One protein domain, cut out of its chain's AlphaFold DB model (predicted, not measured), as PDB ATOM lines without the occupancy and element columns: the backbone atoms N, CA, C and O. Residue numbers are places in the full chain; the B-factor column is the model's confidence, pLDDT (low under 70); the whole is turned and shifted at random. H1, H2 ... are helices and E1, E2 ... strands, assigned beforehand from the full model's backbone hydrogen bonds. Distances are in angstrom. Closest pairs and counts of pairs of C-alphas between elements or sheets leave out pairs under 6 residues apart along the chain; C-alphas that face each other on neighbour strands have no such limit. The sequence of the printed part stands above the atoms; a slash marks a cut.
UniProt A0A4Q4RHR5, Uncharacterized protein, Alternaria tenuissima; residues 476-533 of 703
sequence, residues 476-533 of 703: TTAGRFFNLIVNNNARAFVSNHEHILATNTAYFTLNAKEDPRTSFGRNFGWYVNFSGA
ATOM      1  N   THR A 476     224.268 251.398 226.575       65.62
ATOM      2  CA  THR A 476     224.042 252.805 226.911       65.62
ATOM      3  C   THR A 476     222.804 252.948 227.788       65.62
ATOM      4  O   THR A 476     221.687 252.746 227.321       65.62
ATOM      5  N   THR A 477     222.979 253.359 229.044       73.75
ATOM      6  CA  THR A 477     221.919 253.458 230.070       73.75
ATOM      7  C   THR A 477     220.861 254.544 229.811       73.75
ATOM      8  O   THR A 477     219.973 254.760 230.635       73.75
ATOM      9  N   ALA A 478     220.902 255.212 228.656       72.62
ATOM     10  CA  ALA A 478     219.848 256.104 228.195       72.62
ATOM     11  C   ALA A 478     218.611 255.289 227.773       72.62
ATOM     12  O   ALA A 478     218.584 254.652 226.722       72.62
ATOM     13  N   GLY A 479     217.568 255.299 228.602       77.62
ATOM     14  CA  GLY A 479     216.301 254.643 228.288       77.62
ATOM     15  C   GLY A 479     215.341 254.618 229.469       77.62
ATOM     16  O   GLY A 479     215.748 254.783 230.620       77.62
ATOM     17  N   ARG A 480     214.059 254.386 229.169       85.19
ATOM     18  CA  ARG A 480     212.990 254.233 230.163       85.19
ATOM     19  C   ARG A 480     213.320 253.129 231.172       85.19
ATOM     20  O   ARG A 480     213.914 252.105 230.823       85.19
ATOM     21  N   PHE A 481     212.901 253.340 232.417       85.88
ATOM     22  CA  PHE A 481     212.934 252.314 233.452       85.88
ATOM     23  C   PHE A 481     211.668 251.461 233.406       85.88
ATOM     24  O   PHE A 481     210.573 251.953 233.136       85.88
ATOM     25  N   PHE A 482     211.860 250.184 233.699       86.56
ATOM     26  CA  PHE A 482     210.871 249.126 233.636       86.56
ATOM     27  C   PHE A 482     210.856 248.416 234.991       86.56
ATOM     28  O   PHE A 482     211.914 248.020 235.492       86.56
ATOM     29  N   ASN A 483     209.680 248.278 235.600       88.00
ATOM     30  CA  ASN A 483     209.537 247.793 236.971       88.00
ATOM     31  C   ASN A 483     209.046 246.341 236.987       88.00
ATOM     32  O   ASN A 483     207.899 246.046 236.659       88.00
ATOM     33  N   LEU A 484     209.918 245.418 237.388       90.00
ATOM     34  CA  LEU A 484     209.557 244.016 237.586       90.00
ATOM     35  C   LEU A 484     208.930 243.866 238.974       90.00
ATOM     36  O   LEU A 484     209.650 243.907 239.971       90.00
ATOM     37  N   ILE A 485     207.605 243.735 239.046       85.62
ATOM     38  CA  ILE A 485     206.866 243.595 240.308       85.62
ATOM     39  C   ILE A 485     206.867 242.123 240.723       85.62
ATOM     40  O   ILE A 485     206.485 241.245 239.944       85.62
ATOM     41  N   VAL A 486     207.298 241.858 241.956       84.56
ATOM     42  CA  VAL A 486     207.460 240.513 242.512       84.56
ATOM     43  C   VAL A 486     206.544 240.354 243.721       84.56
ATOM     44  O   VAL A 486     206.600 241.161 244.648       84.56
ATOM     45  N   ASN A 487     205.756 239.275 243.736       76.81
ATOM     46  CA  ASN A 487     204.731 238.985 244.747       76.81
ATOM     47  C   ASN A 487     203.551 239.992 244.756       76.81
ATOM     48  O   ASN A 487     203.671 241.163 244.397       76.81
ATOM     49  N   ASN A 488     202.387 239.529 245.210       69.38
ATOM     50  CA  ASN A 488     201.117 240.263 245.201       69.38
ATOM     51  C   ASN A 488     201.149 241.542 246.066       69.38
ATOM     52  O   ASN A 488     200.321 242.432 245.894       69.38
ATOM     53  N   ASN A 489     202.107 241.640 246.993       63.34
ATOM     54  CA  ASN A 489     202.186 242.701 248.000       63.34
ATOM     55  C   ASN A 489     202.721 244.047 247.467       63.34
ATOM     56  O   ASN A 489     202.838 244.984 248.255       63.34
ATOM     57  N   ALA A 490     203.067 244.149 246.174       64.56
ATOM     58  CA  ALA A 490     203.478 245.355 245.424       64.56
ATOM     59  C   ALA A 490     204.709 246.153 245.927       64.56
ATOM     60  O   ALA A 490     205.296 246.914 245.163       64.56
ATOM     61  N   ARG A 491     205.149 245.967 247.177       75.19
ATOM     62  CA  ARG A 491     206.297 246.652 247.804       75.19
ATOM     63  C   ARG A 491     207.663 246.117 247.355       75.19
ATOM     64  O   ARG A 491     208.681 246.732 247.654       75.19
ATOM     65  N   ALA A 492     207.697 244.978 246.667       84.06
ATOM     66  CA  ALA A 492     208.910 244.350 246.159       84.06
ATOM     67  C   ALA A 492     208.963 244.475 244.630       84.06
ATOM     68  O   ALA A 492     208.234 243.790 243.914       84.06
ATOM     69  N   PHE A 493     209.841 245.342 244.127       87.19
ATOM     70  CA  PHE A 493     210.091 245.482 242.695       87.19
ATOM     71  C   PHE A 493     211.588 245.568 242.385       87.19
ATOM     72  O   PHE A 493     212.404 245.893 243.249       87.19
ATOM     73  N   VAL A 494     211.946 245.267 241.137       91.69
ATOM     74  CA  VAL A 494     213.299 245.446 240.596       91.69
ATOM     75  C   VAL A 494     213.210 246.322 239.352       91.69
ATOM     76  O   VAL A 494     212.632 245.917 238.344       91.69
ATOM     77  N   SER A 495     213.777 247.526 239.416       91.69
ATOM     78  CA  SER A 495     213.852 248.430 238.266       91.69
ATOM     79  C   SER A 495     215.071 248.105 237.399       91.69
ATOM     80  O   SER A 495     216.198 248.026 237.894       91.69
ATOM     81  N   ASN A 496     214.867 247.961 236.092       92.50
ATOM     82  CA  ASN A 496     215.942 247.856 235.101       92.50
ATOM     83  C   ASN A 496     215.601 248.710 233.866       92.50
ATOM     84  O   ASN A 496     214.496 249.240 233.779       92.50
ATOM     85  N   HIS A 497     216.519 248.878 232.915       91.81
ATOM     86  CA  HIS A 497     216.194 249.604 231.679       91.81
ATOM     87  C   HIS A 497     215.378 248.725 230.721       91.81
ATOM     88  O   HIS A 497     215.730 247.567 230.485       91.81
ATOM     89  N   GLU A 498     214.330 249.304 230.128       91.06
ATOM     90  CA  GLU A 498     213.408 248.660 229.177       91.06
ATOM     91  C   GLU A 498     214.162 247.946 228.041       91.06
ATOM     92  O   GLU A 498     213.939 246.761 227.793       91.06
ATOM     93  N   HIS A 499     215.137 248.626 227.424       90.25
ATOM     94  CA  HIS A 499     215.905 248.070 226.307       90.25
ATOM     95  C   HIS A 499     216.730 246.829 226.698       90.25
ATOM     96  O   HIS A 499     216.840 245.901 225.900       90.25
ATOM     97  N   ILE A 500     217.275 246.766 227.924       92.06
ATOM     98  CA  ILE A 500     218.091 245.627 228.380       92.06
ATOM     99  C   ILE A 500     217.213 244.377 228.509       92.06
ATOM    100  O   ILE A 500     217.621 243.293 228.094       92.06
ATOM    101  N   LEU A 501     215.999 244.527 229.044       93.25
ATOM    102  CA  LEU A 501     215.035 243.433 229.169       93.25
ATOM    103  C   LEU A 501     214.541 242.976 227.784       93.25
ATOM    104  O   LEU A 501     214.682 241.805 227.431       93.25
ATOM    105  N   ALA A 502     214.049 243.916 226.970       90.94
ATOM    106  CA  ALA A 502     213.464 243.643 225.656       90.94
ATOM    107  C   ALA A 502     214.459 243.056 224.633       90.94
ATOM    108  O   ALA A 502     214.058 242.298 223.754       90.94
ATOM    109  N   THR A 503     215.759 243.368 224.738       90.81
ATOM    110  CA  THR A 503     216.799 242.806 223.849       90.81
ATOM    111  C   THR A 503     217.168 241.350 224.170       90.81
ATOM    112  O   THR A 503     217.712 240.668 223.305       90.81
ATOM    113  N   ASN A 504     216.900 240.849 225.385       89.19
ATOM    114  CA  ASN A 504     217.317 239.491 225.779       89.19
ATOM    115  C   ASN A 504     216.176 238.460 225.742       89.19
ATOM    116  O   ASN A 504     216.431 237.320 225.360       89.19
ATOM    117  N   THR A 505     214.924 238.846 226.021       92.06
ATOM    118  CA  THR A 505     213.756 237.997 225.715       92.06
ATOM    119  C   THR A 505     212.532 238.806 225.286       92.06
ATOM    120  O   THR A 505     212.175 239.819 225.890       92.06
ATOM    121  N   ALA A 506     211.831 238.287 224.272       91.81
ATOM    122  CA  ALA A 506     210.542 238.799 223.816       91.81
ATOM    123  C   ALA A 506     209.445 238.713 224.894       91.81
ATOM    124  O   ALA A 506     208.444 239.419 224.789       91.81
ATOM    125  N   TYR A 507     209.626 237.899 225.945       94.81
ATOM    126  CA  TYR A 507     208.683 237.804 227.061       94.81
ATOM    127  C   TYR A 507     208.402 239.172 227.691       94.81
ATOM    128  O   TYR A 507     207.239 239.489 227.935       94.81
ATOM    129  N   PHE A 508     209.429 240.002 227.925       93.50
ATOM    130  CA  PHE A 508     209.216 241.327 228.516       93.50
ATOM    131  C   PHE A 508     208.437 242.232 227.564       93.50
ATOM    132  O   PHE A 508     207.460 242.832 227.990       93.50
ATOM    133  N   THR A 509     208.785 242.255 226.276       90.44
ATOM    134  CA  THR A 509     208.085 243.042 225.246       90.44
ATOM    135  C   THR A 509     206.612 242.642 225.086       90.44
ATOM    136  O   THR A 509     205.770 243.500 224.852       90.44
ATOM    137  N   LEU A 510     206.288 241.350 225.223       91.75
ATOM    138  CA  LEU A 510     204.925 240.821 225.062       91.75
ATOM    139  C   LEU A 510     204.062 240.921 226.329       91.75
ATOM    140  O   LEU A 510     202.841 240.996 226.222       91.75
ATOM    141  N   ASN A 511     204.671 240.896 227.519       91.00
ATOM    142  CA  ASN A 511     203.954 240.946 228.802       91.00
ATOM    143  C   ASN A 511     204.012 242.322 229.485       91.00
ATOM    144  O   ASN A 511     203.385 242.498 230.535       91.00
ATOM    145  N   ALA A 512     204.740 243.283 228.910       88.94
ATOM    146  CA  ALA A 512     204.769 244.667 229.355       88.94
ATOM    147  C   ALA A 512     203.354 245.255 229.394       88.94
ATOM    148  O   ALA A 512     202.598 245.172 228.424       88.94
ATOM    149  N   LYS A 513     203.010 245.887 230.515       85.31
ATOM    150  CA  LYS A 513     201.791 246.683 230.661       85.31
ATOM    151  C   LYS A 513     202.159 248.095 231.091       85.31
ATOM    152  O   LYS A 513     203.062 248.280 231.906       85.31
ATOM    153  N   GLU A 514     201.468 249.084 230.541       78.94
ATOM    154  CA  GLU A 514     201.446 250.426 231.121       78.94
ATOM    155  C   GLU A 514     200.646 250.354 232.426       78.94
ATOM    156  O   GLU A 514     199.615 249.678 232.477       78.94
ATOM    157  N   ASP A 515     201.118 250.994 233.499       73.56
ATOM    158  CA  ASP A 515     200.359 251.041 234.752       73.56
ATOM    159  C   ASP A 515     199.294 252.149 234.662       73.56
ATOM    160  O   ASP A 515     199.641 253.332 234.644       73.56
ATOM    161  N   PRO A 516     197.986 251.823 234.631       66.94
ATOM    162  CA  PRO A 516     196.942 252.841 234.524       66.94
ATOM    163  C   PRO A 516     196.923 253.799 235.728       66.94
ATOM    164  O   PRO A 516     196.412 254.918 235.619       66.94
ATOM    165  N   ARG A 517     197.489 253.394 236.875       65.62
ATOM    166  CA  ARG A 517     197.529 254.189 238.111       65.62
ATOM    167  C   ARG A 517     198.571 255.308 238.070       65.62
ATOM    168  O   ARG A 517     198.485 256.228 238.876       65.62
ATOM    169  N   THR A 518     199.540 255.256 237.154       60.94
ATOM    170  CA  THR A 518     200.684 256.190 237.128       60.94
ATOM    171  C   THR A 518     200.458 257.404 236.224       60.94
ATOM    172  O   THR A 518     201.287 258.315 236.179       60.94
ATOM    173  N   SER A 519     199.279 257.465 235.595       53.72
ATOM    174  CA  SER A 519     198.720 258.630 234.899       53.72
ATOM    175  C   SER A 519     198.747 259.913 235.748       53.72
ATOM    176  O   SER A 519     199.005 260.994 235.218       53.72
ATOM    177  N   PHE A 520     198.592 259.803 237.072       47.19
ATOM    178  CA  PHE A 520     198.747 260.914 238.019       47.19
ATOM    179  C   PHE A 520     200.210 261.133 238.459       47.19
ATOM    180  O   PHE A 520     200.564 261.047 239.630       47.19
ATOM    181  N   GLY A 521     201.055 261.497 237.491       49.97
ATOM    182  CA  GLY A 521     202.163 262.429 237.724       49.97
ATOM    183  C   GLY A 521     203.367 261.958 238.550       49.97
ATOM    184  O   GLY A 521     203.677 262.596 239.554       49.97
ATOM    185  N   ARG A 522     204.111 260.941 238.070       52.06
ATOM    186  CA  ARG A 522     205.604 260.870 238.078       52.06
ATOM    187  C   ARG A 522     206.114 259.517 237.552       52.06
ATOM    188  O   ARG A 522     206.175 258.561 238.309       52.06
ATOM    189  N   ASN A 523     206.552 259.462 236.289       58.66
ATOM    190  CA  ASN A 523     207.570 258.558 235.700       58.66
ATOM    191  C   ASN A 523     207.641 257.053 236.087       58.66
ATOM    192  O   ASN A 523     208.649 256.405 235.798       58.66
ATOM    193  N   PHE A 524     206.605 256.449 236.666       58.72
ATOM    194  CA  PHE A 524     206.520 255.000 236.837       58.72
ATOM    195  C   PHE A 524     206.140 254.357 235.498       58.72
ATOM    196  O   PHE A 524     204.972 254.328 235.110       58.72
ATOM    197  N   GLY A 525     207.173 253.913 234.776       71.88
ATOM    198  CA  GLY A 525     207.060 253.273 233.468       71.88
ATOM    199  C   GLY A 525     206.525 251.841 233.514       71.88
ATOM    200  O   GLY A 525     206.113 251.341 234.562       71.88
ATOM    201  N   TRP A 526     206.564 251.195 232.346       83.00
ATOM    202  CA  TRP A 526     206.072 249.842 232.085       83.00
ATOM    203  C   TRP A 526     206.448 248.826 233.169       83.00
ATOM    204  O   TRP A 526     207.562 248.832 233.702       83.00
ATOM    205  N   TYR A 527     205.520 247.914 233.451       88.56
ATOM    206  CA  TYR A 527     205.707 246.855 234.431       88.56
ATOM    207  C   TYR A 527     205.399 245.471 233.859       88.56
ATOM    208  O   TYR A 527     204.596 245.301 232.941       88.56
ATOM    209  N   VAL A 528     206.038 244.465 234.454       88.94
ATOM    210  CA  VAL A 528     205.665 243.049 234.344       88.94
ATOM    211  C   VAL A 528     205.423 242.556 235.759       88.94
ATOM    212  O   VAL A 528     206.204 242.847 236.664       88.94
ATOM    213  N   ASN A 529     204.318 241.840 235.954       88.81
ATOM    214  CA  ASN A 529     203.887 241.390 237.266       88.81
ATOM    215  C   ASN A 529     204.018 239.870 237.394       88.81
ATOM    216  O   ASN A 529     203.273 239.133 236.754       88.81
ATOM    217  N   PHE A 530     204.913 239.422 238.273       89.00
ATOM    218  CA  PHE A 530     205.108 238.011 238.614       89.00
ATOM    219  C   PHE A 530     204.233 237.550 239.802       89.00
ATOM    220  O   PHE A 530     204.482 236.498 240.388       89.00
ATOM    221  N   SER A 531     203.200 238.318 240.174       79.12
ATOM    222  CA  SER A 531     202.153 237.898 241.123       79.12
ATOM    223  C   SER A 531     201.583 236.523 240.751       79.12
ATOM    224  O   SER A 531     201.188 236.294 239.611       79.12
ATOM    225  N   GLY A 532     201.533 235.608 241.721       77.88
ATOM    226  CA  GLY A 532     201.121 234.212 241.523       77.88
ATOM    227  C   GLY A 532     202.228 233.245 241.072       77.88
ATOM    228  O   GLY A 532     202.043 232.035 241.195       77.88
ATOM    229  N   ALA A 533     203.389 233.727 240.615       76.00
ATOM    230  CA  ALA A 533     204.541 232.874 240.314       76.00
ATOM    231  C   ALA A 533     205.426 232.661 241.559       76.00
ATOM    232  O   ALA A 533     205.620 233.571 242.361       76.00
TER     233      ALA A 533
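This is residues 476 to 533 of the 703 residues of an uncharacterized protein of Alternaria tenuissima (UniProt A0A4Q4RHR5). A small three-stranded sheet is met at one side by two short helices, H1 and H2, which form a corner and graze it. The hairpin E1 and E2 makes one part of the sheet and E3 adds a short strand beside E1, while residues 512 to 526 make a loop that holds the small helix H3 away from the sheet. The printed part has 58 residues, in the order E1, E2, H1, H2, H3, E3, a mixed class of helices and strands. The sheet's order is E2, E1, E3, and it is mixed. The whole is compact, with a radius of gyration of the C-alphas of 11.4 A and spans of 31 by 30 by 18 A.

E1, residues 481 to 485, is 12.6 A long and begins at C-alpha 481 (212.934, 252.314, 233.452). E2, residues 493 to 497, is 13.3 A long, and E3, residues 527 to 529, ends at C-alpha 529 (203.887, 241.390, 237.266). H1 is residues 498 to 504, 10.5 A long, H2 residues 506 to 511, and H3 residues 516 to 519.

E2 and E1 are antiparallel at 152 degrees, with N 482 and O 496 2.8 A apart, within hydrogen-bond range. E1 and E3 are parallel at 13 degrees, with N 485 and O 528 at 2.9 A. H1 only grazes the sheet with residues 498 to 501, and H2 with residues 507 to 511. H1 and H2 touch only at the corner, closest at the C-alphas of Ala 502 and Thr 509, 5.4 A. H3 is not on the sheet and is apart from H1 and H2. Every O i to N i+4 pair is within hydrogen-bond range in H2, and 2 of 3 in H1; H3 is too short for such a pair.

The C-alphas of Thr 476 and Gly 532, the two farthest apart, are 32.9 A apart. The printed part has no cut and no long link. Its mean pLDDT is 80.2; residue 476, residues 488 to 490 and residues 516 to 524 are under 70.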